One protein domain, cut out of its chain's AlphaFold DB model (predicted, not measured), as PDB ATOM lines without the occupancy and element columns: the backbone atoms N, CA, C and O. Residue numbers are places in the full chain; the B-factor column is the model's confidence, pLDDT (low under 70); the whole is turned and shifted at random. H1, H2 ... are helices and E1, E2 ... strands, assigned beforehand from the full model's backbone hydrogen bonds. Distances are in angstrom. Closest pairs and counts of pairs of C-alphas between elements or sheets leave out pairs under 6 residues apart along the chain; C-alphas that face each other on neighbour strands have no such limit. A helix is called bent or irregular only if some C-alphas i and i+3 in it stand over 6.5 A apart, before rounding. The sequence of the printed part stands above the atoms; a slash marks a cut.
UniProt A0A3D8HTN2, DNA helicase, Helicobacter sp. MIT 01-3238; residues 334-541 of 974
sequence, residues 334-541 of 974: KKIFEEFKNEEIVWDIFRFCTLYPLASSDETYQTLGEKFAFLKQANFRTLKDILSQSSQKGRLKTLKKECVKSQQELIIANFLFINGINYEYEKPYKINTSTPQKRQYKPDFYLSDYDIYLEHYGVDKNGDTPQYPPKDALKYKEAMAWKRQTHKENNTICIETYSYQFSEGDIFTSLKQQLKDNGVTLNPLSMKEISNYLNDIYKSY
ATOM      1  N   LYS A 334     -29.745  -3.302  39.660       83.75
ATOM      2  CA  LYS A 334     -28.387  -3.519  40.181       83.75
ATOM      3  C   LYS A 334     -28.382  -3.820  41.672       83.75
ATOM      4  O   LYS A 334     -27.782  -4.805  42.077       83.75
ATOM      5  N   LYS A 335     -29.079  -3.011  42.471       83.50
ATOM      6  CA  LYS A 335     -29.145  -3.184  43.926       83.50
ATOM      7  C   LYS A 335     -29.725  -4.550  44.309       83.50
ATOM      8  O   LYS A 335     -29.138  -5.268  45.108       83.50
ATOM      9  N   ILE A 336     -30.853  -4.932  43.708       80.62
ATOM     10  CA  ILE A 336     -31.515  -6.225  43.946       80.62
ATOM     11  C   ILE A 336     -30.594  -7.380  43.538       80.62
ATOM     12  O   ILE A 336     -30.535  -8.389  44.239       80.62
ATOM     13  N   PHE A 337     -29.868  -7.226  42.427       80.31
ATOM     14  CA  PHE A 337     -28.894  -8.215  41.982       80.31
ATOM     15  C   PHE A 337     -27.715  -8.343  42.961       80.31
ATOM     16  O   PHE A 337     -27.386  -9.454  43.361       80.31
ATOM     17  N   GLU A 338     -27.126  -7.227  43.401       78.31
ATOM     18  CA  GLU A 338     -25.994  -7.199  44.341       78.31
ATOM     19  C   GLU A 338     -26.345  -7.754  45.729       78.31
ATOM     20  O   GLU A 338     -25.482  -8.318  46.403       78.31
ATOM     21  N   GLU A 339     -27.602  -7.637  46.157       75.62
ATOM     22  CA  GLU A 339     -28.064  -8.171  47.441       75.62
ATOM     23  C   GLU A 339     -28.250  -9.707  47.450       75.62
ATOM     24  O   GLU A 339     -28.449 -10.260  48.531       75.62
ATOM     25  N   PHE A 340     -28.173 -10.399  46.298       67.38
ATOM     26  CA  PHE A 340     -28.192 -11.871  46.130       67.38
ATOM     27  C   PHE A 340     -29.090 -12.650  47.118       67.38
ATOM     28  O   PHE A 340     -28.635 -13.550  47.822       67.38
ATOM     29  N   LYS A 341     -30.390 -12.330  47.179       64.00
ATOM     30  CA  LYS A 341     -31.320 -12.978  48.133       64.00
ATOM     31  C   LYS A 341     -32.060 -14.204  47.594       64.00
ATOM     32  O   LYS A 341     -32.582 -14.979  48.388       64.00
ATOM     33  N   ASN A 342     -32.144 -14.376  46.275       77.25
ATOM     34  CA  ASN A 342     -32.906 -15.458  45.648       77.25
ATOM     35  C   ASN A 342     -31.994 -16.274  44.720       77.25
ATOM     36  O   ASN A 342     -31.481 -15.763  43.732       77.25
ATOM     37  N   GLU A 343     -31.769 -17.542  45.053       79.62
ATOM     38  CA  GLU A 343     -30.892 -18.431  44.282       79.62
ATOM     39  C   GLU A 343     -31.479 -18.810  42.914       79.62
ATOM     40  O   GLU A 343     -30.747 -18.935  41.932       79.62
ATOM     41  N   GLU A 344     -32.802 -18.935  42.821       84.69
ATOM     42  CA  GLU A 344     -33.495 -19.314  41.590       84.69
ATOM     43  C   GLU A 344     -33.383 -18.218  40.521       84.69
ATOM     44  O   GLU A 344     -33.049 -18.506  39.371       84.69
ATOM     45  N   ILE A 345     -33.579 -16.948  40.896       85.94
ATOM     46  CA  ILE A 345     -33.485 -15.836  39.935       85.94
ATOM     47  C   ILE A 345     -32.060 -15.656  39.406       85.94
ATOM     48  O   ILE A 345     -31.852 -15.320  38.242       85.94
ATOM     49  N   VAL A 346     -31.064 -15.910  40.258       81.81
ATOM     50  CA  VAL A 346     -29.643 -15.870  39.902       81.81
ATOM     51  C   VAL A 346     -29.356 -16.929  38.840       81.81
ATOM     52  O   VAL A 346     -28.757 -16.627  37.807       81.81
ATOM     53  N   TRP A 347     -29.858 -18.147  39.043       83.88
ATOM     54  CA  TRP A 347     -29.761 -19.212  38.050       83.88
ATOM     55  C   TRP A 347     -30.466 -18.865  36.735       83.88
ATOM     56  O   TRP A 347     -29.900 -19.090  35.664       83.88
ATOM     57  N   ASP A 348     -31.651 -18.258  36.794       88.19
ATOM     58  CA  ASP A 348     -32.381 -17.840  35.596       88.19
ATOM     59  C   ASP A 348     -31.626 -16.764  34.802       88.19
ATOM     60  O   ASP A 348     -31.514 -16.878  33.579       88.19
ATOM     61  N   ILE A 349     -31.031 -15.768  35.473       85.06
ATOM     62  CA  ILE A 349     -30.172 -14.755  34.830       85.06
ATOM     63  C   ILE A 349     -28.954 -15.416  34.185       85.06
ATOM     64  O   ILE A 349     -28.650 -15.143  33.022       85.06
ATOM     65  N   PHE A 350     -28.270 -16.310  34.907       82.75
ATOM     66  CA  PHE A 350     -27.135 -17.054  34.357       82.75
ATOM     67  C   PHE A 350     -27.540 -17.819  33.103       82.75
ATOM     68  O   PHE A 350     -26.887 -17.708  32.064       82.75
ATOM     69  N   ARG A 351     -28.650 -18.555  33.174       85.88
ATOM     70  CA  ARG A 351     -29.178 -19.326  32.055       85.88
ATOM     71  C   ARG A 351     -29.531 -18.428  30.874       85.88
ATOM     72  O   ARG A 351     -29.203 -18.771  29.741       85.88
ATOM     73  N   PHE A 352     -30.142 -17.272  31.118       86.62
ATOM     74  CA  PHE A 352     -30.466 -16.314  30.068       86.62
ATOM     75  C   PHE A 352     -29.200 -15.784  29.381       86.62
ATOM     76  O   PHE A 352     -29.071 -15.886  28.163       86.62
ATOM     77  N   CYS A 353     -28.222 -15.299  30.150       78.38
ATOM     78  CA  CYS A 353     -26.987 -14.731  29.608       78.38
ATOM     79  C   CYS A 353     -26.089 -15.757  28.895       78.38
ATOM     80  O   CYS A 353     -25.260 -15.364  28.074       78.38
ATOM     81  N   THR A 354     -26.221 -17.049  29.203       78.44
ATOM     82  CA  THR A 354     -25.338 -18.100  28.667       78.44
ATOM     83  C   THR A 354     -25.971 -18.932  27.560       78.44
ATOM     84  O   THR A 354     -25.279 -19.259  26.593       78.44
ATOM     85  N   LEU A 355     -27.261 -19.262  27.687       84.06
ATOM     86  CA  LEU A 355     -27.992 -20.118  26.751       84.06
ATOM     87  C   LEU A 355     -28.949 -19.347  25.850       84.06
ATOM     88  O   LEU A 355     -29.167 -19.797  24.733       84.06
ATOM     89  N   TYR A 356     -29.477 -18.205  26.297       82.69
ATOM     90  CA  TYR A 356     -30.419 -17.387  25.526       82.69
ATOM     91  C   TYR A 356     -29.926 -15.959  25.208       82.69
ATOM     92  O   TYR A 356     -30.731 -15.017  25.189       82.69
ATOM     93  N   PRO A 357     -28.620 -15.737  24.943       70.50
ATOM     94  CA  PRO A 357     -28.074 -14.390  24.849       70.50
ATOM     95  C   PRO A 357     -28.563 -13.625  23.615       70.50
ATOM     96  O   PRO A 357     -28.402 -12.420  23.553       70.50
ATOM     97  N   LEU A 358     -29.108 -14.279  22.594       70.62
ATOM     98  CA  LEU A 358     -29.508 -13.641  21.337       70.62
ATOM     99  C   LEU A 358     -30.723 -14.370  20.769       70.62
ATOM    100  O   LEU A 358     -30.864 -15.560  21.036       70.62
ATOM    101  N   ALA A 359     -31.571 -13.668  20.014       69.44
ATOM    102  CA  ALA A 359     -32.691 -14.270  19.286       69.44
ATOM    103  C   ALA A 359     -32.202 -15.173  18.136       69.44
ATOM    104  O   ALA A 359     -31.105 -14.948  17.605       69.44
ATOM    105  N   SER A 360     -33.003 -16.159  17.721       66.38
ATOM    106  CA  SER A 360     -32.730 -16.927  16.504       66.38
ATOM    107  C   SER A 360     -32.808 -16.016  15.277       66.38
ATOM    108  O   SER A 360     -33.693 -15.170  15.129       66.38
ATOM    109  N   SER A 361     -31.826 -16.146  14.382       56.12
ATOM    110  CA  SER A 361     -31.762 -15.366  13.146       56.12
ATOM    111  C   SER A 361     -32.782 -15.885  12.123       56.12
ATOM    112  O   SER A 361     -32.402 -16.515  11.140       56.12
ATOM    113  N   ASP A 362     -34.068 -15.634  12.360       49.06
ATOM    114  CA  ASP A 362     -35.182 -16.030  11.478       49.06
ATOM    115  C   ASP A 362     -35.485 -14.982  10.398       49.06
ATOM    116  O   ASP A 362     -36.635 -14.678  10.096       49.06
ATOM    117  N   GLU A 363     -34.458 -14.370   9.818       49.28
ATOM    118  CA  GLU A 363     -34.671 -13.495   8.668       49.28
ATOM    119  C   GLU A 363     -34.616 -14.311   7.375       49.28
ATOM    120  O   GLU A 363     -33.585 -14.867   6.986       49.28
ATOM    121  N   THR A 364     -35.758 -14.379   6.693       42.00
ATOM    122  CA  THR A 364     -35.847 -14.846   5.312       42.00
ATOM    123  C   THR A 364     -35.288 -13.760   4.400       42.00
ATOM    124  O   THR A 364     -35.947 -12.757   4.134       42.00
ATOM    125  N   TYR A 365     -34.059 -13.938   3.926       49.94
ATOM    126  CA  TYR A 365     -33.451 -13.031   2.955       49.94
ATOM    127  C   TYR A 365     -33.845 -13.443   1.539       49.94
ATOM    128  O   TYR A 365     -33.744 -14.622   1.193       49.94
ATOM    129  N   GLN A 366     -34.239 -12.481   0.700       45.91
ATOM    130  CA  GLN A 366     -34.523 -12.760  -0.711       45.91
ATOM    131  C   GLN A 366     -33.226 -13.038  -1.477       45.91
ATOM    132  O   GLN A 366     -33.224 -13.752  -2.481       45.91
ATOM    133  N   THR A 367     -32.101 -12.496  -0.995       51.75
ATOM    134  CA  THR A 367     -30.782 -12.707  -1.591       51.75
ATOM    135  C   THR A 367     -29.694 -12.976  -0.547       51.75
ATOM    136  O   THR A 367     -29.713 -12.460   0.571       51.75
ATOM    137  N   LEU A 368     -28.659 -13.732  -0.926       54.28
ATOM    138  CA  LEU A 368     -27.466 -13.941  -0.087       54.28
ATOM    139  C   LEU A 368     -26.762 -12.622   0.278       54.28
ATOM    140  O   LEU A 368     -26.056 -12.525   1.276       54.28
ATOM    141  N   GLY A 369     -26.930 -11.594  -0.542       55.00
ATOM    142  CA  GLY A 369     -26.310 -10.291  -0.418       55.00
ATOM    143  C   GLY A 369     -26.971  -9.453   0.658       55.00
ATOM    144  O   GLY A 369     -26.256  -8.790   1.405       55.00
ATOM    145  N   GLU A 370     -28.293  -9.533   0.778       52.97
ATOM    146  CA  GLU A 370     -29.041  -8.993   1.917       52.97
ATOM    147  C   GLU A 370     -28.622  -9.695   3.205       52.97
ATOM    148  O   GLU A 370     -28.238  -9.025   4.161       52.97
ATOM    149  N   LYS A 371     -28.546 -11.031   3.182       51.56
ATOM    150  CA  LYS A 371     -28.066 -11.822   4.321       51.56
ATOM    151  C   LYS A 371     -26.664 -11.422   4.762       51.56
ATOM    152  O   LYS A 371     -26.415 -11.214   5.943       51.56
ATOM    153  N   PHE A 372     -25.714 -11.320   3.837       54.12
ATOM    154  CA  PHE A 372     -24.341 -10.960   4.186       54.12
ATOM    155  C   PHE A 372     -24.200  -9.494   4.595       54.12
ATOM    156  O   PHE A 372     -23.368  -9.188   5.448       54.12
ATOM    157  N   ALA A 373     -24.993  -8.592   4.012       52.56
ATOM    158  CA  ALA A 373     -25.042  -7.200   4.439       52.56
ATOM    159  C   ALA A 373     -25.567  -7.109   5.874       52.56
ATOM    160  O   ALA A 373     -24.941  -6.431   6.689       52.56
ATOM    161  N   PHE A 374     -26.624  -7.863   6.193       51.88
ATOM    162  CA  PHE A 374     -27.115  -8.043   7.549       51.88
ATOM    163  C   PHE A 374     -26.034  -8.637   8.450       51.88
ATOM    164  O   PHE A 374     -25.611  -7.960   9.366       51.88
ATOM    165  N   LEU A 375     -25.459  -9.809   8.167       46.00
ATOM    166  CA  LEU A 375     -24.412 -10.428   9.005       46.00
ATOM    167  C   LEU A 375     -23.162  -9.547   9.199       46.00
ATOM    168  O   LEU A 375     -22.441  -9.674  10.193       46.00
ATOM    169  N   LYS A 376     -22.880  -8.649   8.249       47.16
ATOM    170  CA  LYS A 376     -21.802  -7.656   8.335       47.16
ATOM    171  C   LYS A 376     -22.179  -6.431   9.177       47.16
ATOM    172  O   LYS A 376     -21.285  -5.826   9.772       47.16
ATOM    173  N   GLN A 377     -23.458  -6.062   9.224       43.16
ATOM    174  CA  GLN A 377     -23.986  -4.896   9.948       43.16
ATOM    175  C   GLN A 377     -24.606  -5.240  11.308       43.16
ATOM    176  O   GLN A 377     -24.634  -4.373  12.184       43.16
ATOM    177  N   ALA A 378     -25.044  -6.486  11.493       43.25
ATOM    178  CA  ALA A 378     -25.711  -7.047  12.656       43.25
ATOM    179  C   ALA A 378     -24.724  -7.109  13.820       43.25
ATOM    180  O   ALA A 378     -24.106  -8.118  14.172       43.25
ATOM    181  N   ASN A 379     -24.543  -5.949  14.426       44.03
ATOM    182  CA  ASN A 379     -23.998  -5.814  15.751       44.03
ATOM    183  C   ASN A 379     -25.170  -5.900  16.719       44.03
ATOM    184  O   ASN A 379     -25.583  -4.880  17.258       44.03
ATOM    185  N   PHE A 380     -25.677  -7.116  16.947       47.19
ATOM    186  CA  PHE A 380     -26.571  -7.401  18.070       47.19
ATOM    187  C   PHE A 380     -25.821  -7.076  19.365       47.19
ATOM    188  O   PHE A 380     -25.063  -7.897  19.874       47.19
ATOM    189  N   ARG A 381     -25.880  -5.827  19.823       44.72
ATOM    190  CA  ARG A 381     -24.960  -5.308  20.846       44.72
ATOM    191  C   ARG A 381     -25.422  -5.621  22.261       44.72
ATOM    192  O   ARG A 381     -24.589  -5.645  23.160       44.72
ATOM    193  N   THR A 382     -26.705  -5.918  22.447       50.00
ATOM    194  CA  THR A 382     -27.339  -6.012  23.765       50.00
ATOM    195  C   THR A 382     -26.654  -7.030  24.672       50.00
ATOM    196  O   THR A 382     -26.419  -6.741  25.836       50.00
ATOM    197  N   LEU A 383     -26.251  -8.191  24.147       48.75
ATOM    198  CA  LEU A 383     -25.585  -9.247  24.932       48.75
ATOM    199  C   LEU A 383     -24.226  -9.670  24.338       48.75
ATOM    200  O   LEU A 383     -23.445 -10.361  24.989       48.75
ATOM    201  N   LYS A 384     -23.868  -9.179  23.140       48.06
ATOM    202  CA  LYS A 384     -22.544  -9.392  22.526       48.06
ATOM    203  C   LYS A 384     -21.424  -8.783  23.364       48.06
ATOM    204  O   LYS A 384     -20.343  -9.364  23.412       48.06
ATOM    205  N   ASP A 385     -21.654  -7.669  24.060       49.72
ATOM    206  CA  ASP A 385     -20.636  -7.063  24.935       49.72
ATOM    207  C   ASP A 385     -20.296  -7.940  26.159       49.72
ATOM    208  O   ASP A 385     -19.141  -7.956  26.584       49.72
ATOM    209  N   ILE A 386     -21.244  -8.756  26.645       48.84
ATOM    210  CA  ILE A 386     -21.015  -9.747  27.717       48.84
ATOM    211  C   ILE A 386     -20.137 -10.911  27.227       48.84
ATOM    212  O   ILE A 386     -19.578 -11.637  28.029       48.84
ATOM    213  N   LEU A 387     -19.962 -11.098  25.916       43.28
ATOM    214  CA  LEU A 387     -19.214 -12.234  25.354       43.28
ATOM    215  C   LEU A 387     -17.980 -11.823  24.528       43.28
ATOM    216  O   LEU A 387     -17.116 -12.655  24.253       43.28
ATOM    217  N   SER A 388     -17.867 -10.554  24.113       44.62
ATOM    218  CA  SER A 388     -16.897 -10.122  23.088       44.62
ATOM    219  C   SER A 388     -15.807  -9.156  23.554       44.62
ATOM    220  O   SER A 388     -14.868  -8.922  22.789       44.62
ATOM    221  N   GLN A 389     -15.835  -8.643  24.791       42.28
ATOM    222  CA  GLN A 389     -14.849  -7.645  25.249       42.28
ATOM    223  C   GLN A 389     -13.447  -8.201  25.564       42.28
ATOM    224  O   GLN A 389     -12.694  -7.639  26.352       42.28
ATOM    225  N   SER A 390     -13.030  -9.273  24.885       38.59
ATOM    226  CA  SER A 390     -11.625  -9.678  24.878       38.59
ATOM    227  C   SER A 390     -11.158 -10.338  23.576       38.59
ATOM    228  O   SER A 390     -10.442 -11.333  23.625       38.59
ATOM    229  N   SER A 391     -11.474  -9.805  22.389       33.41
ATOM    230  CA  SER A 391     -10.745 -10.249  21.184       33.41
ATOM    231  C   SER A 391     -10.536  -9.156  20.144       33.41
ATOM    232  O   SER A 391     -11.485  -8.577  19.617       33.41
ATOM    233  N   GLN A 392      -9.278  -8.976  19.735       38.72
ATOM    234  CA  GLN A 392      -8.964  -8.531  18.381       38.72
ATOM    235  C   GLN A 392      -9.760  -9.402  17.381       38.72
ATOM    236  O   GLN A 392      -9.710 -10.628  17.452       38.72
ATOM    237  N   LYS A 393     -10.478  -8.772  16.439       42.19
ATOM    238  CA  LYS A 393     -11.153  -9.413  15.288       42.19
ATOM    239  C   LYS A 393     -12.367 -10.327  15.578       42.19
ATOM    240  O   LYS A 393     -12.454 -11.411  15.015       42.19
ATOM    241  N   GLY A 394     -13.346  -9.888  16.374       49.06
ATOM    242  CA  GLY A 394     -14.741 -10.351  16.217       49.06
ATOM    243  C   GLY A 394     -15.040 -11.846  16.436       49.06
ATOM    244  O   GLY A 394     -16.012 -12.339  15.875       49.06
ATOM    245  N   ARG A 395     -14.237 -12.569  17.229       55.81
ATOM    246  CA  ARG A 395     -14.500 -13.970  17.618       55.81
ATOM    247  C   ARG A 395     -15.346 -14.048  18.897       55.81
ATOM    248  O   ARG A 395     -15.133 -13.245  19.806       55.81
ATOM    249  N   LEU A 396     -16.277 -15.007  18.952       66.25
ATOM    250  CA  LEU A 396     -17.157 -15.287  20.098       66.25
ATOM    251  C   LEU A 396     -16.434 -16.174  21.116       66.25
ATOM    252  O   LEU A 396     -15.792 -17.140  20.706       66.25
ATOM    253  N   LYS A 397     -16.540 -15.866  22.415       73.00
ATOM    254  CA  LYS A 397     -15.892 -16.642  23.482       73.00
ATOM    255  C   LYS A 397     -16.883 -17.443  24.321       73.00
ATOM    256  O   LYS A 397     -17.870 -16.879  24.780       73.00
ATOM    257  N   THR A 398     -16.582 -18.723  24.549       79.19
ATOM    258  CA  THR A 398     -17.328 -19.621  25.453       79.19
ATOM    259  C   THR A 398     -17.050 -19.304  26.924       79.19
ATOM    260  O   THR A 398     -16.109 -18.569  27.239       79.19
ATOM    261  N   LEU A 399     -17.811 -19.909  27.845       75.75
ATOM    262  CA  LEU A 399     -17.526 -19.849  29.290       75.75
ATOM    263  C   LEU A 399     -16.136 -20.411  29.655       75.75
ATOM    264  O   LEU A 399     -15.481 -19.901  30.563       75.75
ATOM    265  N   LYS A 400     -15.627 -21.383  28.884       79.44
ATOM    266  CA  LYS A 400     -14.242 -21.890  28.975       79.44
ATOM    267  C   LYS A 400     -13.197 -20.950  28.350       79.44
ATOM    268  O   LYS A 400     -12.011 -21.270  28.352       79.44
ATOM    269  N   LYS A 401     -13.612 -19.787  27.829       76.75
ATOM    270  CA  LYS A 401     -12.787 -18.774  27.138       76.75
ATOM    271  C   LYS A 401     -12.209 -19.239  25.790       76.75
ATOM    272  O   LYS A 401     -11.266 -18.626  25.282       76.75
ATOM    273  N   GLU A 402     -12.794 -20.268  25.180       80.88
ATOM    274  CA  GLU A 402     -12.438 -20.758  23.840       80.88
ATOM    275  C   GLU A 402     -13.104 -19.892  22.763       80.88
ATOM    276  O   GLU A 402     -14.176 -19.340  22.992       80.88
ATOM    277  N   CYS A 403     -12.491 -19.762  21.581       80.88
ATOM    278  CA  CYS A 403     -13.089 -19.029  20.460       80.88
ATOM    279  C   CYS A 403     -13.855 -19.973  19.528       80.88
ATOM    280  O   CYS A 403     -13.234 -20.852  18.936       80.88
ATOM    281  N   VAL A 404     -15.150 -19.728  19.327       75.88
ATOM    282  CA  VAL A 404     -16.018 -20.510  18.421       75.88
ATOM    283  C   VAL A 404     -16.369 -19.733  17.150       75.88
ATOM    284  O   VAL A 404     -16.170 -18.510  17.086       75.88
ATOM    285  N   LYS A 405     -16.845 -20.434  16.111       74.06
ATOM    286  CA  LYS A 405     -17.102 -19.846  14.785       74.06
ATOM    287  C   LYS A 405     -18.518 -19.304  14.640       74.06
ATOM    288  O   LYS A 405     -18.698 -18.346  13.887       74.06
ATOM    289  N   SER A 406     -19.496 -19.872  15.346       73.69
ATOM    290  CA  SER A 406     -20.902 -19.459  15.249       73.69
ATOM    291  C   SER A 406     -21.572 -19.203  16.607       73.69
ATOM    292  O   SER A 406     -21.085 -19.608  17.663       73.69
ATOM    293  N   GLN A 407     -22.698 -18.480  16.588       75.19
ATOM    294  CA  GLN A 407     -23.512 -18.224  17.786       75.19
ATOM    295  C   GLN A 407     -24.164 -19.506  18.316       75.19
ATOM    296  O   GLN A 407     -24.235 -19.699  19.524       75.19
ATOM    297  N   GLN A 408     -24.606 -20.394  17.425       84.12
ATOM    298  CA  GLN A 408     -25.216 -21.665  17.815       84.12
ATOM    299  C   GLN A 408     -24.174 -22.613  18.433       84.12
ATOM    300  O   GLN A 408     -24.450 -23.208  19.471       84.12
ATOM    301  N   GLU A 409     -22.940 -22.652  17.910       85.50
ATOM    302  CA  GLU A 409     -21.820 -23.352  18.566       85.50
ATOM    303  C   GLU A 409     -21.513 -22.784  19.953       85.50
ATOM    304  O   GLU A 409     -21.280 -23.551  20.880       85.50
ATOM    305  N   LEU A 410     -21.534 -21.456  20.133       83.75
ATOM    306  CA  LEU A 410     -21.350 -20.844  21.453       83.75
ATOM    307  C   LEU A 410     -22.398 -21.349  22.453       83.75
ATOM    308  O   LEU A 410     -22.055 -21.706  23.580       83.75
ATOM    309  N   ILE A 411     -23.663 -21.377  22.034       86.25
ATOM    310  CA  ILE A 411     -24.784 -21.826  22.862       86.25
ATOM    311  C   ILE A 411     -24.640 -23.316  23.210       86.25
ATOM    312  O   ILE A 411     -24.810 -23.687  24.371       86.25
ATOM    313  N   ILE A 412     -24.262 -24.160  22.242       90.25
ATOM    314  CA  ILE A 412     -24.018 -25.597  22.462       90.25
ATOM    315  C   ILE A 412     -22.829 -25.809  23.407       90.25
ATOM    316  O   ILE A 412     -22.941 -26.567  24.368       90.25
ATOM    317  N   ALA A 413     -21.718 -25.103  23.192       90.19
ATOM    318  CA  ALA A 413     -20.535 -25.161  24.047       90.19
ATOM    319  C   ALA A 413     -20.873 -24.805  25.504       90.19
ATOM    320  O   ALA A 413     -20.524 -25.534  26.435       90.19
ATOM    321  N   ASN A 414     -21.614 -23.709  25.698       88.75
ATOM    322  CA  ASN A 414     -22.077 -23.287  27.015       88.75
ATOM    323  C   ASN A 414     -23.038 -24.316  27.626       88.75
ATOM    324  O   ASN A 414     -22.924 -24.610  28.813       88.75
ATOM    325  N   PHE A 415     -23.939 -24.912  26.839       92.06
ATOM    326  CA  PHE A 415     -24.824 -25.977  27.314       92.06
ATOM    327  C   PHE A 415     -24.048 -27.198  27.815       92.06
ATOM    328  O   PHE A 415     -24.326 -27.677  28.915       92.06
ATOM    329  N   LEU A 416     -23.067 -27.684  27.046       92.31
ATOM    330  CA  LEU A 416     -22.228 -28.816  27.447       92.31
ATOM    331  C   LEU A 416     -21.492 -28.505  28.755       92.31
ATOM    332  O   LEU A 416     -21.556 -29.283  29.705       92.31
ATOM    333  N   PHE A 417     -20.881 -27.321  28.830       89.19
ATOM    334  CA  PHE A 417     -20.153 -26.866  30.009       89.19
ATOM    335  C   PHE A 417     -21.033 -26.782  31.265       89.19
ATOM    336  O   PHE A 417     -20.672 -27.311  32.313       89.19
ATOM    337  N   ILE A 418     -22.210 -26.156  31.159       88.38
ATOM    338  CA  ILE A 418     -23.136 -25.964  32.288       88.38
ATOM    339  C   ILE A 418     -23.676 -27.300  32.808       88.38
ATOM    340  O   ILE A 418     -23.975 -27.413  33.995       88.38
ATOM    341  N   ASN A 419     -23.778 -28.313  31.945       90.88
ATOM    342  CA  ASN A 419     -24.183 -29.668  32.323       90.88
ATOM    343  C   ASN A 419     -23.003 -30.557  32.770       90.88
ATOM    344  O   ASN A 419     -23.177 -31.773  32.878       90.88
ATOM    345  N   GLY A 420     -21.824 -29.973  33.016       88.94
ATOM    346  CA  GLY A 420     -20.647 -30.681  33.530       88.94
ATOM    347  C   GLY A 420     -20.019 -31.651  32.534       88.94
ATOM    348  O   GLY A 420     -19.379 -32.618  32.941       88.94
ATOM    349  N   ILE A 421     -20.221 -31.432  31.233       92.06
ATOM    350  CA  ILE A 421     -19.660 -32.282  30.185       92.06
ATOM    351  C   ILE A 421     -18.323 -31.692  29.739       92.06
ATOM    352  O   ILE A 421     -18.271 -30.597  29.169       92.06
ATOM    353  N   ASN A 422     -17.241 -32.442  29.946       91.00
ATOM    354  CA  ASN A 422     -15.941 -32.083  29.397       91.00
ATOM    355  C   ASN A 422     -15.946 -32.264  27.879       91.00
ATOM    356  O   ASN A 422     -16.203 -33.351  27.359       91.00
ATOM    357  N   TYR A 423     -15.643 -31.181  27.168       94.06
ATOM    358  CA  TYR A 423     -15.506 -31.181  25.720       94.06
ATOM    359  C   TYR A 423     -14.221 -30.479  25.275       94.06
ATOM    360  O   TYR A 423     -13.719 -29.566  25.943       94.06
ATOM    361  N   GLU A 424     -13.739 -30.866  24.098       93.94
ATOM    362  CA  GLU A 424     -12.660 -30.222  23.351       93.94
ATOM    363  C   GLU A 424     -13.207 -29.715  22.005       93.94
ATOM    364  O   GLU A 424     -13.763 -30.491  21.225       93.94
ATOM    365  N   TYR A 425     -13.070 -28.414  21.735       93.25
ATOM    366  CA  TYR A 425     -13.573 -27.775  20.510       93.25
ATOM    367  C   TYR A 425     -12.586 -27.932  19.339       93.25
ATOM    368  O   TYR A 425     -11.388 -27.685  19.499       93.25
ATOM    369  N   GLU A 426     -13.075 -28.335  18.162       91.44
ATOM    370  CA  GLU A 426     -12.273 -28.578  16.945       91.44
ATOM    371  C   GLU A 426     -11.044 -29.491  17.138       91.44
ATOM    372  O   GLU A 426     -10.004 -29.338  16.467       91.44
ATOM    373  N   LYS A 427     -11.148 -30.465  18.051       92.00
ATOM    374  CA  LYS A 427     -10.110 -31.483  18.232       92.00
ATOM    375  C   LYS A 427      -9.974 -32.300  16.939       92.00
ATOM    376  O   LYS A 427     -10.984 -32.773  16.424       92.00
ATOM    377  N   PRO A 428      -8.758 -32.500  16.394       92.62
ATOM    378  CA  PRO A 428      -8.556 -33.417  15.279       92.62
ATOM    379  C   PRO A 428      -9.156 -34.794  15.575       92.62
ATOM    380  O   PRO A 428      -8.909 -35.363  16.639       92.62
ATOM    381  N   TYR A 429      -9.928 -35.324  14.626       93.12
ATOM    382  CA  TYR A 429     -10.519 -36.654  14.723       93.12
ATOM    383  C   TYR A 429      -9.433 -37.704  14.984       93.12
ATOM    384  O   TYR A 429      -8.332 -37.596  14.438       93.12
ATOM    385  N   LYS A 430      -9.724 -38.705  15.831       90.12
ATOM    386  CA  LYS A 430      -8.691 -39.621  16.356       90.12
ATOM    387  C   LYS A 430      -8.006 -40.458  15.272       90.12
ATOM    388  O   LYS A 430      -6.868 -40.877  15.447       90.12
ATOM    389  N   ILE A 431      -8.687 -40.670  14.148       88.88
ATOM    390  CA  ILE A 431      -8.166 -41.385  12.981       88.88
ATOM    391  C   ILE A 431      -7.738 -40.363  11.930       88.88
ATOM    392  O   ILE A 431      -8.417 -39.360  11.708       88.88
ATOM    393  N   ASN A 432      -6.598 -40.603  11.282       88.06
ATOM    394  CA  ASN A 432      -6.108 -39.723  10.228       88.06
ATOM    395  C   ASN A 432      -7.017 -39.823   8.992       88.06
ATOM    396  O   ASN A 432      -7.073 -40.861   8.340       88.06
ATOM    397  N   THR A 433      -7.709 -38.733   8.671       88.38
ATOM    398  CA  THR A 433      -8.597 -38.614   7.506       88.38
ATOM    399  C   THR A 433      -8.020 -37.679   6.441       88.38
ATOM    400  O   THR A 433      -8.717 -37.340   5.482       88.38
ATOM    401  N   SER A 434      -6.797 -37.173   6.632       85.50
ATOM    402  CA  SER A 434      -6.185 -36.210   5.720       85.50
ATOM    403  C   SER A 434      -5.762 -36.884   4.413       85.50
ATOM    404  O   SER A 434      -5.067 -37.897   4.414       85.50
ATOM    405  N   THR A 435      -6.122 -36.277   3.284       83.19
ATOM    406  CA  THR A 435      -5.734 -36.691   1.925       83.19
ATOM    407  C   THR A 435      -5.193 -35.481   1.146       83.19
ATOM    408  O   THR A 435      -5.343 -34.347   1.608       83.19
ATOM    409  N   PRO A 436      -4.589 -35.645  -0.048       78.75
ATOM    410  CA  PRO A 436      -4.173 -34.502  -0.872       78.75
ATOM    411  C   PRO A 436      -5.316 -33.525  -1.214       78.75
ATOM    412  O   PRO A 436      -5.064 -32.359  -1.504       78.75
ATOM    413  N   GLN A 437      -6.572 -33.986  -1.167       73.50
ATOM    414  CA  GLN A 437      -7.769 -33.204  -1.486       73.50
ATOM    415  C   GLN A 437      -8.551 -32.730  -0.247       73.50
ATOM    416  O   GLN A 437      -9.334 -31.786  -0.360       73.50
ATOM    417  N   LYS A 438      -8.373 -33.351   0.930       77.94
ATOM    418  CA  LYS A 438      -9.123 -33.031   2.160       77.94
ATOM    419  C   LYS A 438      -8.196 -32.901   3.367       77.94
ATOM    420  O   LYS A 438      -7.331 -33.735   3.599       77.94
ATOM    421  N   ARG A 439      -8.402 -31.859   4.175       86.12
ATOM    422  CA  ARG A 439      -7.678 -31.674   5.444       86.12
ATOM    423  C   ARG A 439      -8.148 -32.685   6.495       86.12
ATOM    424  O   ARG A 439      -9.231 -33.251   6.366       86.12
ATOM    425  N   GLN A 440      -7.351 -32.853   7.552       90.50
ATOM    426  CA  GLN A 440      -7.746 -33.632   8.726       90.50
ATOM    427  C   GLN A 440      -9.116 -33.184   9.246       90.50
ATOM    428  O   GLN A 440      -9.343 -31.988   9.459       90.50
ATOM    429  N   TYR A 441     -10.004 -34.153   9.453       91.94
ATOM    430  CA  TYR A 441     -11.340 -33.933   9.973       91.94
ATOM    431  C   TYR A 441     -11.261 -33.385  11.400       91.94
ATOM    432  O   TYR A 441     -10.512 -33.893  12.236       91.94
ATOM    433  N   LYS A 442     -12.026 -32.326  11.657       91.75
ATOM    434  CA  LYS A 442     -12.211 -31.717  12.968       91.75
ATOM    435  C   LYS A 442     -13.716 -31.610  13.224       91.75
ATOM    436  O   LYS A 442     -14.334 -30.762  12.581       91.75
ATOM    437  N   PRO A 443     -14.297 -32.484  14.060       92.12
ATOM    438  CA  PRO A 443     -15.655 -32.299  14.557       92.12
ATOM    439  C   PRO A 443     -15.758 -31.007  15.364       92.12
ATOM    440  O   PRO A 443     -14.753 -30.552  15.919       92.12
ATOM    441  N   ASP A 444     -16.958 -30.434  15.451       92.19
ATOM    442  CA  ASP A 444     -17.165 -29.189  16.198       92.19
ATOM    443  C   ASP A 444     -16.836 -29.391  17.681       92.19
ATOM    444  O   ASP A 444     -16.077 -28.610  18.260       92.19
ATOM    445  N   PHE A 445     -17.306 -30.495  18.273       95.75
ATOM    446  CA  PHE A 445     -16.989 -30.863  19.653       95.75
ATOM    447  C   PHE A 445     -16.612 -32.341  19.784       95.75
ATOM    448  O   PHE A 445     -17.158 -33.215  19.109       95.75
ATOM    449  N   TYR A 446     -15.694 -32.628  20.705       96.00
ATOM    450  CA  TYR A 446     -15.355 -33.978  21.150       96.00
ATOM    451  C   TYR A 446     -15.545 -34.083  22.664       96.00
ATOM    452  O   TYR A 446     -14.889 -33.360  23.411       96.00
ATOM    453  N   LEU A 447     -16.440 -34.965  23.111       95.69
ATOM    454  CA  LEU A 447     -16.727 -35.218  24.523       95.69
ATOM    455  C   LEU A 447     -15.740 -36.267  25.047       95.69
ATOM    456  O   LEU A 447     -15.933 -37.469  24.855       95.69
ATOM    457  N   SER A 448     -14.658 -35.805  25.674       90.00
ATOM    458  CA  SER A 448     -13.487 -36.631  25.999       90.00
ATOM    459  C   SER A 448     -13.796 -37.804  26.919       90.00
ATOM    460  O   SER A 448     -13.249 -38.886  26.728       90.00
ATOM    461  N   ASP A 449     -14.687 -37.587  27.883       91.81
ATOM    462  CA  ASP A 449     -14.990 -38.555  28.941       91.81
ATOM    463  C   ASP A 449     -15.854 -39.720  28.437       91.81
ATOM    464  O   ASP A 449     -15.953 -40.751  29.099       91.81
ATOM    465  N   TYR A 450     -16.462 -39.557  27.259       93.38
ATOM    466  CA  TYR A 450     -17.433 -40.490  26.692       93.38
ATOM    467  C   TYR A 450     -17.025 -41.032  25.310       93.38
ATOM    468  O   TYR A 450     -17.718 -41.892  24.782       93.38
ATOM    469  N   ASP A 451     -15.920 -40.547  24.720       93.25
ATOM    470  CA  ASP A 451     -15.487 -40.857  23.338       93.25
ATOM    471  C   ASP A 451     -16.603 -40.616  22.294       93.25
ATOM    472  O   ASP A 451     -16.814 -41.399  21.366       93.25
ATOM    473  N   ILE A 452     -17.332 -39.502  22.453       96.06
ATOM    474  CA  ILE A 452     -18.438 -39.086  21.575       96.06
ATOM    475  C   ILE A 452     -18.051 -37.823  20.807       96.06
ATOM    476  O   ILE A 452     -17.519 -36.865  21.371       96.06
ATOM    477  N   TYR A 453     -18.368 -37.791  19.518       96.06
ATOM    478  CA  TYR A 453     -18.230 -36.612  18.665       96.06
ATOM    479  C   TYR A 453     -19.569 -35.878  18.535       96.06
ATOM    480  O   TYR A 453     -20.624 -36.503  18.622       96.06
ATOM    481  N   LEU A 454     -19.542 -34.561  18.329       96.06
ATOM    482  CA  LEU A 454     -20.741 -33.763  18.073       96.06
ATOM    483  C   LEU A 454     -20.509 -32.785  16.921       96.06
ATOM    484  O   LEU A 454     -19.509 -32.062  16.890       96.06
ATOM    485  N   GLU A 455     -21.466 -32.760  16.001       95.00
ATOM    486  CA  GLU A 455     -21.509 -31.890  14.825       95.00
ATOM    487  C   GLU A 455     -22.751 -30.994  14.851       95.00
ATOM    488  O   GLU A 455     -23.855 -31.435  15.198       95.00
ATOM    489  N   HIS A 456     -22.573 -29.733  14.464       91.38
ATOM    490  CA  HIS A 456     -23.649 -28.766  14.323       91.38
ATOM    491  C   HIS A 456     -23.798 -28.322  12.865       91.38
ATOM    492  O   HIS A 456     -22.926 -27.678  12.279       91.38
ATOM    493  N   TYR A 457     -24.945 -28.641  12.266       87.25
ATOM    494  CA  TYR A 457     -25.207 -28.376  10.858       87.25
ATOM    495  C   TYR A 457     -26.181 -27.225  10.640       87.25
ATOM    496  O   TYR A 457     -27.281 -27.188  11.187       87.25
ATOM    497  N   GLY A 458     -25.816 -26.348   9.709       80.19
ATOM    498  CA  GLY A 458     -26.572 -25.163   9.315       80.19
ATOM    499  C   GLY A 458     -27.870 -25.409   8.536       80.19
ATOM    500  O   GLY A 458     -28.249 -24.541   7.767       80.19
ATOM    501  N   VAL A 459     -28.481 -26.590   8.577       80.06
ATOM    502  CA  VAL A 459     -29.550 -26.989   7.632       80.06
ATOM    503  C   VAL A 459     -30.956 -26.672   8.143       80.06
ATOM    504  O   VAL A 459     -31.173 -26.555   9.354       80.06
ATOM    505  N   ASP A 460     -31.906 -26.576   7.212       78.06
ATOM    506  CA  ASP A 460     -33.338 -26.566   7.515       78.06
ATOM    507  C   ASP A 460     -33.898 -27.987   7.748       78.06
ATOM    508  O   ASP A 460     -33.175 -28.988   7.664       78.06
ATOM    509  N   LYS A 461     -35.199 -28.092   8.048       78.69
ATOM    510  CA  LYS A 461     -35.874 -29.369   8.330       78.69
ATOM    511  C   LYS A 461     -35.919 -30.331   7.139       78.69
ATOM    512  O   LYS A 461     -35.991 -31.542   7.344       78.69
ATOM    513  N   ASN A 462     -35.838 -29.819   5.912       76.62
ATOM    514  CA  ASN A 462     -35.772 -30.634   4.699       76.62
ATOM    515  C   ASN A 462     -34.334 -31.104   4.406       76.62
ATOM    516  O   ASN A 462     -34.098 -31.842   3.447       76.62
ATOM    517  N   GLY A 463     -33.363 -30.707   5.238       72.00
ATOM    518  CA  GLY A 463     -31.945 -30.972   5.020       72.00
ATOM    519  C   GLY A 463     -31.354 -30.105   3.910       72.00
ATOM    520  O   GLY A 463     -30.287 -30.432   3.379       72.00
ATOM    521  N   ASP A 464     -32.040 -29.029   3.530       72.19
ATOM    522  CA  ASP A 464     -31.535 -28.035   2.602       72.19
ATOM    523  C   ASP A 464     -30.667 -27.012   3.333       72.19
ATOM    524  O   ASP A 464     -30.717 -26.832   4.551       72.19
ATOM    525  N   THR A 465     -29.797 -26.361   2.568       66.81
ATOM    526  CA  THR A 465     -28.904 -25.318   3.069       66.81
ATOM    527  C   THR A 465     -29.250 -23.992   2.395       66.81
ATOM    528  O   THR A 465     -28.489 -23.530   1.535       66.81
ATOM    529  N   PRO A 466     -30.389 -23.366   2.735       56.06
ATOM    530  CA  PRO A 466     -30.822 -22.112   2.111       56.06
ATOM    531  C   PRO A 466     -29.800 -20.971   2.286       56.06
ATOM    532  O   PRO A 466     -29.822 -19.977   1.565       56.06
ATOM    533  N   GLN A 467     -28.854 -21.113   3.219       52.09
ATOM    534  CA  GLN A 467     -27.731 -20.204   3.427       52.09
ATOM    535  C   GLN A 467     -26.612 -20.281   2.376       52.09
ATOM    536  O   GLN A 467     -25.743 -19.409   2.399       52.09
ATOM    537  N   TYR A 468     -26.590 -21.296   1.507       53.31
ATOM    538  CA  TYR A 468     -25.547 -21.482   0.496       53.31
ATOM    539  C   TYR A 468     -26.134 -21.429  -0.924       53.31
ATOM    540  O   TYR A 468     -27.222 -21.960  -1.152       53.31
ATOM    541  N   PRO A 469     -25.420 -20.848  -1.911       53.38
ATOM    542  CA  PRO A 469     -25.772 -21.000  -3.322       53.38
ATOM    543  C   PRO A 469     -25.922 -22.482  -3.701       53.38
ATOM    544  O   PRO A 469     -25.207 -23.307  -3.134       53.38
ATOM    545  N   PRO A 470     -26.722 -22.846  -4.721       63.75
ATOM    546  CA  PRO A 470     -26.949 -24.247  -5.097       63.75
ATOM    547  C   PRO A 470     -25.669 -25.085  -5.279       63.75
ATOM    548  O   PRO A 470     -25.620 -26.250  -4.889       63.75
ATOM    549  N   LYS A 471     -24.597 -24.485  -5.819       62.91
ATOM    550  CA  LYS A 471     -23.292 -25.151  -5.983       62.91
ATOM    551  C   LYS A 471     -22.566 -25.424  -4.661       62.91
ATOM    552  O   LYS A 471     -21.903 -26.450  -4.541       62.91
ATOM    553  N   ASP A 472     -22.670 -24.528  -3.686       64.25
ATOM    554  CA  ASP A 472     -22.027 -24.685  -2.377       64.25
ATOM    555  C   ASP A 472     -22.899 -25.495  -1.414       64.25
ATOM    556  O   ASP A 472     -22.374 -26.234  -0.584       64.25
ATOM    557  N   ALA A 473     -24.222 -25.444  -1.593       68.94
ATOM    558  CA  ALA A 473     -25.188 -26.306  -0.929       68.94
ATOM    559  C   ALA A 473     -24.890 -27.786  -1.196       68.94
ATOM    560  O   ALA A 473     -24.836 -28.589  -0.264       68.94
ATOM    561  N   LEU A 474     -24.615 -28.143  -2.458       73.94
ATOM    562  CA  LEU A 474     -24.252 -29.512  -2.825       73.94
ATOM    563  C   LEU A 474     -22.950 -29.957  -2.139       73.94
ATOM    564  O   LEU A 474     -22.926 -31.003  -1.497       73.94
ATOM    565  N   LYS A 475     -21.902 -29.121  -2.179       78.31
ATOM    566  CA  LYS A 475     -20.630 -29.395  -1.485       78.31
ATOM    567  C   LYS A 475     -20.808 -29.546   0.027       78.31
ATOM    568  O   LYS A 475     -20.144 -30.379   0.642       78.31
ATOM    569  N   TYR A 476     -21.682 -28.743   0.637       78.88
ATOM    570  CA  TYR A 476     -21.976 -28.830   2.065       78.88
ATOM    571  C   TYR A 476     -22.660 -30.159   2.406       78.88
ATOM    572  O   TYR A 476     -22.206 -30.860   3.309       78.88
ATOM    573  N   LYS A 477     -23.677 -30.565   1.633       83.44
ATOM    574  CA  LYS A 477     -24.349 -31.867   1.800       83.44
ATOM    575  C   LYS A 477     -23.389 -33.046   1.599       83.44
ATOM    576  O   LYS A 477     -23.410 -33.991   2.385       83.44
ATOM    577  N   GLU A 478     -22.504 -32.977   0.604       84.62
ATOM    578  CA  GLU A 478     -21.451 -33.980   0.386       84.62
ATOM    579  C   GLU A 478     -20.481 -34.066   1.574       84.62
ATOM    580  O   GLU A 478     -20.087 -35.162   1.981       84.62
ATOM    581  N   ALA A 479     -20.114 -32.926   2.168       84.31
ATOM    582  CA  ALA A 479     -19.275 -32.892   3.362       84.31
ATOM    583  C   ALA A 479     -19.977 -33.528   4.574       84.31
ATOM    584  O   ALA A 479     -19.346 -34.315   5.279       84.31
ATOM    585  N   MET A 480     -21.270 -33.253   4.787       88.94
ATOM    586  CA  MET A 480     -22.077 -33.895   5.839       88.94
ATOM    587  C   MET A 480     -22.135 -35.417   5.657       88.94
ATOM    588  O   MET A 480     -21.850 -36.172   6.586       88.94
ATOM    589  N   ALA A 481     -22.454 -35.879   4.442       89.31
ATOM    590  CA  ALA A 481     -22.518 -37.305   4.123       89.31
ATOM    591  C   ALA A 481     -21.167 -37.998   4.352       89.31
ATOM    592  O   ALA A 481     -21.110 -39.086   4.923       89.31
ATOM    593  N   TRP A 482     -20.070 -37.339   3.971       90.88
ATOM    594  CA  TRP A 482     -18.723 -37.845   4.206       90.88
ATOM    595  C   TRP A 482     -18.379 -37.963   5.698       90.88
ATOM    596  O   TRP A 482     -17.798 -38.973   6.097       90.88
ATOM    597  N   LYS A 483     -18.756 -36.985   6.534       91.75
ATOM    598  CA  LYS A 483     -18.555 -37.054   7.993       91.75
ATOM    599  C   LYS A 483     -19.315 -38.237   8.601       91.75
ATOM    600  O   LYS A 483     -18.716 -39.055   9.296       91.75
ATOM    601  N   ARG A 484     -20.599 -38.397   8.255       93.81
ATOM    602  CA  ARG A 484     -21.433 -39.540   8.683       93.81
ATOM    603  C   ARG A 484     -20.820 -40.881   8.298       93.81
ATOM    604  O   ARG A 484     -20.718 -41.779   9.131       93.81
ATOM    605  N   GLN A 485     -20.372 -41.001   7.049       92.19
ATOM    606  CA  GLN A 485     -19.718 -42.209   6.554       92.19
ATOM    607  C   GLN A 485     -18.406 -42.485   7.300       92.19
ATOM    608  O   GLN A 485     -18.158 -43.621   7.691       92.19
ATOM    609  N   THR A 486     -17.614 -41.444   7.576       91.56
ATOM    610  CA  THR A 486     -16.364 -41.556   8.344       91.56
ATOM    611  C   THR A 486     -16.616 -42.119   9.744       91.56
ATOM    612  O   THR A 486     -15.887 -43.005  10.184       91.56
ATOM    613  N   HIS A 487     -17.652 -41.656  10.446       93.31
ATOM    614  CA  HIS A 487     -18.013 -42.203  11.758       93.31
ATOM    615  C   HIS A 487     -18.492 -43.656  11.676       93.31
ATOM    616  O   HIS A 487     -18.061 -44.495  12.468       93.31
ATOM    617  N   LYS A 488     -19.306 -43.979  10.662       92.06
ATOM    618  CA  LYS A 488     -19.817 -45.334  10.422       92.06
ATOM    619  C   LYS A 488     -18.706 -46.345  10.121       92.06
ATOM    620  O   LYS A 488     -18.700 -47.422  10.700       92.06
ATOM    621  N   GLU A 489     -17.765 -46.008   9.241       92.12
ATOM    622  CA  GLU A 489     -16.647 -46.890   8.860       92.12
ATOM    623  C   GLU A 489     -15.694 -47.165  10.023       92.12
ATOM    624  O   GLU A 489     -15.108 -48.241  10.115       92.12
ATOM    625  N   ASN A 490     -15.552 -46.193  10.921       90.69
ATOM    626  CA  ASN A 490     -14.618 -46.259  12.036       90.69
ATOM    627  C   ASN A 490     -15.280 -46.652  13.365       90.69
ATOM    628  O   ASN A 490     -14.614 -46.610  14.398       90.69
ATOM    629  N   ASN A 491     -16.566 -47.026  13.347       90.94
ATOM    630  CA  ASN A 491     -17.358 -47.396  14.523       90.94
ATOM    631  C   ASN A 491     -17.256 -46.378  15.674       90.94
ATOM    632  O   ASN A 491     -17.065 -46.749  16.832       90.94
ATOM    633  N   THR A 492     -17.353 -45.088  15.357       93.19
ATOM    634  CA  THR A 492     -17.384 -44.016  16.361       93.19
ATOM    635  C   THR A 492     -18.765 -43.377  16.434       93.19
ATOM    636  O   THR A 492     -19.507 -43.342  15.452       93.19
ATOM    637  N   ILE A 493     -19.117 -42.861  17.610       93.94
ATOM    638  CA  ILE A 493     -20.419 -42.240  17.863       93.94
ATOM    639  C   ILE A 493     -20.338 -40.750  17.526       93.94
ATOM    640  O   ILE A 493     -19.449 -40.054  18.018       93.94
ATOM    641  N   CYS A 494     -21.275 -40.255  16.716       94.69
ATOM    642  CA  CYS A 494     -21.412 -38.836  16.408       94.69
ATOM    643  C   CYS A 494     -22.856 -38.377  16.614       94.69
ATOM    644  O   CYS A 494     -23.773 -38.898  15.979       94.69
ATOM    645  N   ILE A 495     -23.041 -37.421  17.520       95.69
ATOM    646  CA  ILE A 495     -24.303 -36.731  17.787       95.69
ATOM    647  C   ILE A 495     -24.426 -35.570  16.801       95.69
ATOM    648  O   ILE A 495     -23.481 -34.808  16.601       95.69
ATOM    649  N   GLU A 496     -25.602 -35.401  16.208       94.12
ATOM    650  CA  GLU A 496     -25.846 -34.343  15.229       94.12
ATOM    651  C   GLU A 496     -26.910 -33.374  15.750       94.12
ATOM    652  O   GLU A 496     -27.989 -33.764  16.208       94.12
ATOM    653  N   THR A 497     -26.602 -32.085  15.661       91.81
ATOM    654  CA  THR A 497     -27.534 -30.992  15.943       91.81
ATOM    655  C   THR A 497     -27.699 -30.125  14.703       91.81
ATOM    656  O   THR A 497     -26.820 -30.080  13.842       91.81
ATOM    657  N   TYR A 498     -28.826 -29.429  14.599       88.19
ATOM    658  CA  TYR A 498     -29.215 -28.726  13.383       88.19
ATOM    659  C   TYR A 498     -29.765 -27.334  13.684       88.19
ATOM    660  O   TYR A 498     -30.463 -27.142  14.680       88.19
ATOM    661  N   SER A 499     -29.510 -26.360  12.809       83.88
ATOM    662  CA  SER A 499     -29.997 -24.988  12.994       83.88
ATOM    663  C   SER A 499     -31.523 -24.886  13.059       83.88
ATOM    664  O   SER A 499     -32.014 -24.103  13.869       83.88
ATOM    665  N   TYR A 500     -32.282 -25.697  12.304       82.06
ATOM    666  CA  TYR A 500     -33.755 -25.703  12.393       82.06
ATOM    667  C   TYR A 500     -34.282 -26.088  13.783       82.06
ATOM    668  O   TYR A 500     -35.409 -25.754  14.131       82.06
ATOM    669  N   GLN A 501     -33.482 -26.772  14.608       85.50
ATOM    670  CA  GLN A 501     -33.878 -27.120  15.976       85.50
ATOM    671  C   GLN A 501     -33.897 -25.905  16.909       85.50
ATOM    672  O   GLN A 501     -34.389 -26.028  18.024       85.50
ATOM    673  N   PHE A 502     -33.360 -24.753  16.490       81.00
ATOM    674  CA  PHE A 502     -33.538 -23.487  17.203       81.00
ATOM    675  C   PHE A 502     -34.871 -22.820  16.830       81.00
ATOM    676  O   PHE A 502     -35.581 -22.349  17.714       81.00
ATOM    677  N   SER A 503     -35.234 -22.805  15.545       71.62
ATOM    678  CA  SER A 503     -36.430 -22.109  15.049       71.62
ATOM    679  C   SER A 503     -37.724 -22.921  15.216       71.62
ATOM    680  O   SER A 503     -38.765 -22.372  15.576       71.62
ATOM    681  N   GLU A 504     -37.667 -24.236  14.997       71.12
ATOM    682  CA  GLU A 504     -38.840 -25.124  14.925       71.12
ATOM    683  C   GLU A 504     -38.967 -26.103  16.109       71.12
ATOM    684  O   GLU A 504     -39.882 -26.927  16.128       71.12
ATOM    685  N   GLY A 505     -38.063 -26.061  17.094       68.94
ATOM    686  CA  GLY A 505     -38.101 -26.981  18.234       68.94
ATOM    687  C   GLY A 505     -37.237 -26.553  19.418       68.94
ATOM    688  O   GLY A 505     -36.752 -25.427  19.483       68.94
ATOM    689  N   ASP A 506     -37.042 -27.474  20.364       76.94
ATOM    690  CA  ASP A 506     -36.136 -27.282  21.496       76.94
ATOM    691  C   ASP A 506     -34.833 -28.063  21.298       76.94
ATOM    692  O   ASP A 506     -34.724 -29.251  21.640       76.94
ATOM    693  N   ILE A 507     -33.823 -27.357  20.788       85.94
ATOM    694  CA  ILE A 507     -32.449 -27.849  20.661       85.94
ATOM    695  C   ILE A 507     -31.926 -28.487  21.954       85.94
ATOM    696  O   ILE A 507     -31.282 -29.534  21.897       85.94
ATOM    697  N   PHE A 508     -32.218 -27.914  23.124       88.81
ATOM    698  CA  PHE A 508     -31.675 -28.413  24.384       88.81
ATOM    699  C   PHE A 508     -32.343 -29.710  24.814       88.81
ATOM    700  O   PHE A 508     -31.651 -30.597  25.305       88.81
ATOM    701  N   THR A 509     -33.653 -29.862  24.611       87.44
ATOM    702  CA  THR A 509     -34.337 -31.137  24.886       87.44
ATOM    703  C   THR A 509     -33.836 -32.234  23.953       87.44
ATOM    704  O   THR A 509     -33.488 -33.314  24.433       87.44
ATOM    705  N   SER A 510     -33.707 -31.947  22.651       87.94
ATOM    706  CA  SER A 510     -33.163 -32.915  21.689       87.94
ATOM    707  C   SER A 510     -31.728 -33.312  22.037       87.94
ATOM    708  O   SER A 510     -31.432 -34.500  22.149       87.94
ATOM    709  N   LEU A 511     -30.847 -32.336  22.276       92.81
ATOM    710  CA  LEU A 511     -29.453 -32.594  22.624       92.81
ATOM    711  C   LEU A 511     -29.338 -33.362  23.948       92.81
ATOM    712  O   LEU A 511     -28.581 -34.325  24.036       92.81
ATOM    713  N   LYS A 512     -30.128 -32.997  24.965       92.81
ATOM    714  CA  LYS A 512     -30.162 -33.700  26.255       92.81
ATOM    715  C   LYS A 512     -30.570 -35.163  26.098       92.81
ATOM    716  O   LYS A 512     -29.992 -36.018  26.767       92.81
ATOM    717  N   GLN A 513     -31.554 -35.444  25.244       92.06
ATOM    718  CA  GLN A 513     -31.998 -36.807  24.972       92.06
ATOM    719  C   GLN A 513     -30.918 -37.595  24.223       92.06
ATOM    720  O   GLN A 513     -30.518 -38.650  24.702       92.06
ATOM    721  N   GLN A 514     -30.355 -37.035  23.144       93.94
ATOM    722  CA  GLN A 514     -29.275 -37.676  22.380       93.94
ATOM    723  C   GLN A 514     -28.050 -37.991  23.252       93.94
ATOM    724  O   GLN A 514     -27.464 -39.064  23.131       93.94
ATOM    725  N   LEU A 515     -27.672 -37.091  24.164       95.06
ATOM    726  CA  LEU A 515     -26.581 -37.323  25.113       95.06
ATOM    727  C   LEU A 515     -26.890 -38.507  26.046       95.06
ATOM    728  O   LEU A 515     -26.064 -39.404  26.192       95.06
ATOM    729  N   LYS A 516     -28.092 -38.547  26.631       94.19
ATOM    730  CA  LYS A 516     -28.514 -39.640  27.523       94.19
ATOM    731  C   LYS A 516     -28.606 -40.987  26.811       94.19
ATOM    732  O   LYS A 516     -28.167 -41.986  27.375       94.19
ATOM    733  N   ASP A 517     -29.135 -41.009  25.589       94.62
ATOM    734  CA  ASP A 517     -29.253 -42.226  24.777       94.62
ATOM    735  C   ASP A 517     -27.874 -42.827  24.456       94.62
ATOM    736  O   ASP A 517     -27.743 -44.039  24.308       94.62
ATOM    737  N   ASN A 518     -26.833 -41.988  24.425       93.94
ATOM    738  CA  ASN A 518     -25.438 -42.394  24.259       93.94
ATOM    739  C   ASN A 518     -24.678 -42.535  25.598       93.94
ATOM    740  O   ASN A 518     -23.451 -42.533  25.617       93.94
ATOM    741  N   GLY A 519     -25.385 -42.661  26.728       92.06
ATOM    742  CA  GLY A 519     -24.785 -42.953  28.035       92.06
ATOM    743  C   GLY A 519     -24.091 -41.772  28.725       92.06
ATOM    744  O   GLY A 519     -23.399 -41.972  29.724       92.06
ATOM    745  N   VAL A 520     -24.275 -40.539  28.238       94.19
ATOM    746  CA  VAL A 520     -23.699 -39.343  28.868       94.19
ATOM    747  C   VAL A 520     -24.461 -38.999  30.144       94.19
ATOM    748  O   VAL A 520     -25.676 -38.780  30.128       94.19
ATOM    749  N   THR A 521     -23.735 -38.889  31.257       92.25
ATOM    750  CA  THR A 521     -24.293 -38.428  32.532       92.25
ATOM    751  C   THR A 521     -24.164 -36.913  32.633       92.25
ATOM    752  O   THR A 521     -23.085 -36.352  32.452       92.25
ATOM    753  N   LEU A 522     -25.280 -36.242  32.918       91.19
ATOM    754  CA  LEU A 522     -25.321 -34.791  33.091       91.19
ATOM    755  C   LEU A 522     -25.121 -34.467  34.567       91.19
ATOM    756  O   LEU A 522     -25.944 -34.870  35.390       91.19
ATOM    757  N   ASN A 523     -24.079 -33.699  34.872       88.81
ATOM    758  CA  ASN A 523     -23.760 -33.217  36.212       88.81
ATOM    759  C   ASN A 523     -23.775 -31.683  36.193       88.81
ATOM    760  O   ASN A 523     -22.723 -31.066  36.023       88.81
ATOM    761  N   PRO A 524     -24.958 -31.047  36.288       87.19
ATOM    762  CA  PRO A 524     -25.054 -29.597  36.225       87.19
ATOM    763  C   PRO A 524     -24.205 -28.912  37.294       87.19
ATOM    764  O   PRO A 524     -24.095 -29.417  38.413       87.19
ATOM    765  N   LEU A 525     -23.644 -27.750  36.950       84.81
ATOM    766  CA  LEU A 525     -22.882 -26.920  37.886       84.81
ATOM    767  C   LEU A 525     -23.689 -26.643  39.166       84.81
ATOM    768  O   LEU A 525     -24.895 -26.395  39.122       84.81
ATOM    769  N   SER A 526     -23.005 -26.648  40.308       85.38
ATOM    770  CA  SER A 526     -23.593 -26.304  41.603       85.38
ATOM    771  C   SER A 526     -23.864 -24.801  41.723       85.38
ATOM    772  O   SER A 526     -23.173 -23.981  41.115       85.38
ATOM    773  N   MET A 527     -24.812 -24.405  42.583       78.19
ATOM    774  CA  MET A 527     -25.136 -22.985  42.828       78.19
ATOM    775  C   MET A 527     -23.917 -22.145  43.220       78.19
ATOM    776  O   MET A 527     -23.812 -20.978  42.847       78.19
ATOM    777  N   LYS A 528     -22.951 -22.742  43.923       80.25
ATOM    778  CA  LYS A 528     -21.702 -22.069  44.289       80.25
ATOM    779  C   LYS A 528     -20.828 -21.778  43.066       80.25
ATOM    780  O   LYS A 528     -20.268 -20.690  42.964       80.25
ATOM    781  N   GLU A 529     -20.718 -22.725  42.137       81.69
ATOM    782  CA  GLU A 529     -19.967 -22.543  40.890       81.69
ATOM    783  C   GLU A 529     -20.646 -21.512  39.992       81.69
ATOM    784  O   GLU A 529     -19.982 -20.620  39.471       81.69
ATOM    785  N   ILE A 530     -21.971 -21.576  39.886       76.44
ATOM    786  CA  ILE A 530     -22.795 -20.626  39.130       76.44
ATOM    787  C   ILE A 530     -22.596 -19.207  39.644       76.44
ATOM    788  O   ILE A 530     -22.313 -18.311  38.857       76.44
ATOM    789  N   SER A 531     -22.704 -19.002  40.958       72.44
ATOM    790  CA  SER A 531     -22.498 -17.692  41.578       72.44
ATOM    791  C   SER A 531     -21.079 -17.173  41.357       72.44
ATOM    792  O   SER A 531     -20.897 -15.980  41.126       72.44
ATOM    793  N   ASN A 532     -20.067 -18.045  41.367       76.38
ATOM    794  CA  ASN A 532     -18.698 -17.654  41.027       76.38
ATOM    795  C   ASN A 532     -18.592 -17.227  39.558       76.38
ATOM    796  O   ASN A 532     -18.079 -16.145  39.284       76.38
ATOM    797  N   TYR A 533     -19.145 -18.011  38.625       73.94
ATOM    798  CA  TYR A 533     -19.168 -17.657  37.206       73.94
ATOM    799  C   TYR A 533     -19.955 -16.381  36.941       73.94
ATOM    800  O   TYR A 533     -19.501 -15.556  36.164       73.94
ATOM    801  N   LEU A 534     -21.102 -16.180  37.582       71.38
ATOM    802  CA  LEU A 534     -21.882 -14.955  37.467       71.38
ATOM    803  C   LEU A 534     -21.161 -13.749  38.043       71.38
ATOM    804  O   LEU A 534     -21.243 -12.683  37.450       71.38
ATOM    805  N   ASN A 535     -20.464 -13.893  39.169       69.12
ATOM    806  CA  ASN A 535     -19.656 -12.815  39.732       69.12
ATOM    807  C   ASN A 535     -18.462 -12.490  38.835       69.12
ATOM    808  O   ASN A 535     -18.142 -11.319  38.643       69.12
ATOM    809  N   ASP A 536     -17.831 -13.505  38.250       66.62
ATOM    810  CA  ASP A 536     -16.784 -13.325  37.250       66.62
ATOM    811  C   ASP A 536     -17.348 -12.708  35.970       66.62
ATOM    812  O   ASP A 536     -16.694 -11.848  35.386       66.62
ATOM    813  N   ILE A 537     -18.568 -13.078  35.566       64.38
ATOM    814  CA  ILE A 537     -19.316 -12.434  34.489       64.38
ATOM    815  C   ILE A 537     -19.534 -10.976  34.863       64.38
ATOM    816  O   ILE A 537     -18.975 -10.127  34.201       64.38
ATOM    817  N   TYR A 538     -20.187 -10.665  35.976       64.69
ATOM    818  CA  TYR A 538     -20.429  -9.306  36.460       64.69
ATOM    819  C   TYR A 538     -19.160  -8.436  36.522       64.69
ATOM    820  O   TYR A 538     -19.188  -7.278  36.109       64.69
ATOM    821  N   LYS A 539     -18.034  -8.991  36.994       63.84
ATOM    822  CA  LYS A 539     -16.751  -8.275  37.128       63.84
ATOM    823  C   LYS A 539     -15.958  -8.164  35.821       63.84
ATOM    824  O   LYS A 539     -15.256  -7.173  35.634       63.84
ATOM    825  N   SER A 540     -16.023  -9.169  34.946       53.19
ATOM    826  CA  SER A 540     -15.164  -9.292  33.749       53.19
ATOM    827  C   SER A 540     -15.896  -9.004  32.433       53.19
ATOM    828  O   SER A 540     -15.255  -8.783  31.406       53.19
ATOM    829  N   TYR A 541     -17.226  -9.019  32.453       54.50
ATOM    830  CA  TYR A 541     -18.132  -8.920  31.316       54.50
ATOM    831  C   TYR A 541     -19.322  -8.030  31.701       54.50
ATOM    832  O   TYR A 541     -20.031  -8.263  32.673       54.50
TER     833      TYR A 541
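What this domain is: This is residues 334 to 541 of the 974 residues of the protein "DNA helicase" of Helicobacter sp. MIT 01-3238 (UniProt A0A3D8HTN2). A small four-stranded sheet has helices over both faces, H5 and H8 on one and the long H6 on the other; away from the sheet, H2 packs by its end on H5 and H9 packs on H2. H1 lies at the far end beyond H2, H3 lies away from the other helices, and residues 434 to 439 stick out. The 208 printed residues have nine named helices and four named strands in the order H1 H2 H3 H4 H5 E1 E2 E3 H6 E4 H7 H8 H9, a mixed class, with a mixed sheet ordered E1 E2 E3 E4. The whole is compact, radius of gyration of the C-alphas 18.5 A, spanning 58 by 42 by 33 A.

How they stand to each other: H1, residues 334 to 338, is close but not clearly touching H2, residues 343 to 355; the closest C-alphas, of Phe 337 and Val 346, are 8.0 A apart. H3, residues 368 to 377, touches no helix. H4, residues 381 to 388, only just irregular with C-alphas 382 and 385 6.9 A apart, is close but not clearly touching H2 (closest C-alphas Cys 353 and Leu 383, 7.3 A). H5, residues 407 to 418, touches residues 354 to 355 of H2; the closest C-alphas, of Leu 355 and Ile 411, are 5.3 A apart. E1, residues 423 to 425, E2, residues 445 to 447, and E3, residues 452 to 457, form a meander of two hairpins, each strand the antiparallel neighbour of the one before, with N 424 and O 446 at 2.8 A and N 445 and O 454 at 3.0 A. H5 is over E2 and E3, at a height over the sheet of 9.1 A. E3, H6, residues 470 to 489, and E4, residues 493 to 498, form a strand-helix-strand unit, two parallel neighbour strands with a helix between, its crossover right-handed; N 455 and O 495 are 2.9 A apart. H6 is on the face opposite H5, height 11.2 A. H7, residues 500 to 503, is not on the sheet. H8, residues 507 to 517, is on the same face as H5, over E4, height 9.7 A. H9, residues 527 to 540, touches H2 at a steep tilt of 57 degrees; the closest C-alphas, of Phe 350 and Leu 534, are 6.5 A apart. Every O i to N i+4 pair is within hydrogen-bond range in H1, H2, H3, H5, H8 and H9, 15 of 16 in H6 and 1 of 4 in H4, where 2 of 5 O i to N i+3 pairs are; H7 is too short for such a pair.

Where its parts are: H1 begins at C-alpha 334 (-28.387, -3.519, 40.181). From first to last C-alpha H2 measures 17.8 A, H5 16.4 A, E3 16.6 A, E4 16.7 A and H9 19.2 A. H6, 28.5 A, begins at C-alpha 470 (-26.949, -24.247, -5.097), and H9 ends at C-alpha 540 (-15.164, -9.292, 33.749).

The domain as a whole: The C-alphas farthest apart, of Lys 335 and Pro 436, are 60.1 A apart. The printed part has no cut; the links H2 to H3, H4 to H5, E1 to E2 and E3 to H6 are long. Mean pLDDT of the printed part is 77.0, and 57 residues are under 70, among them 359 to 396, 465 to 473 and 535 to 541.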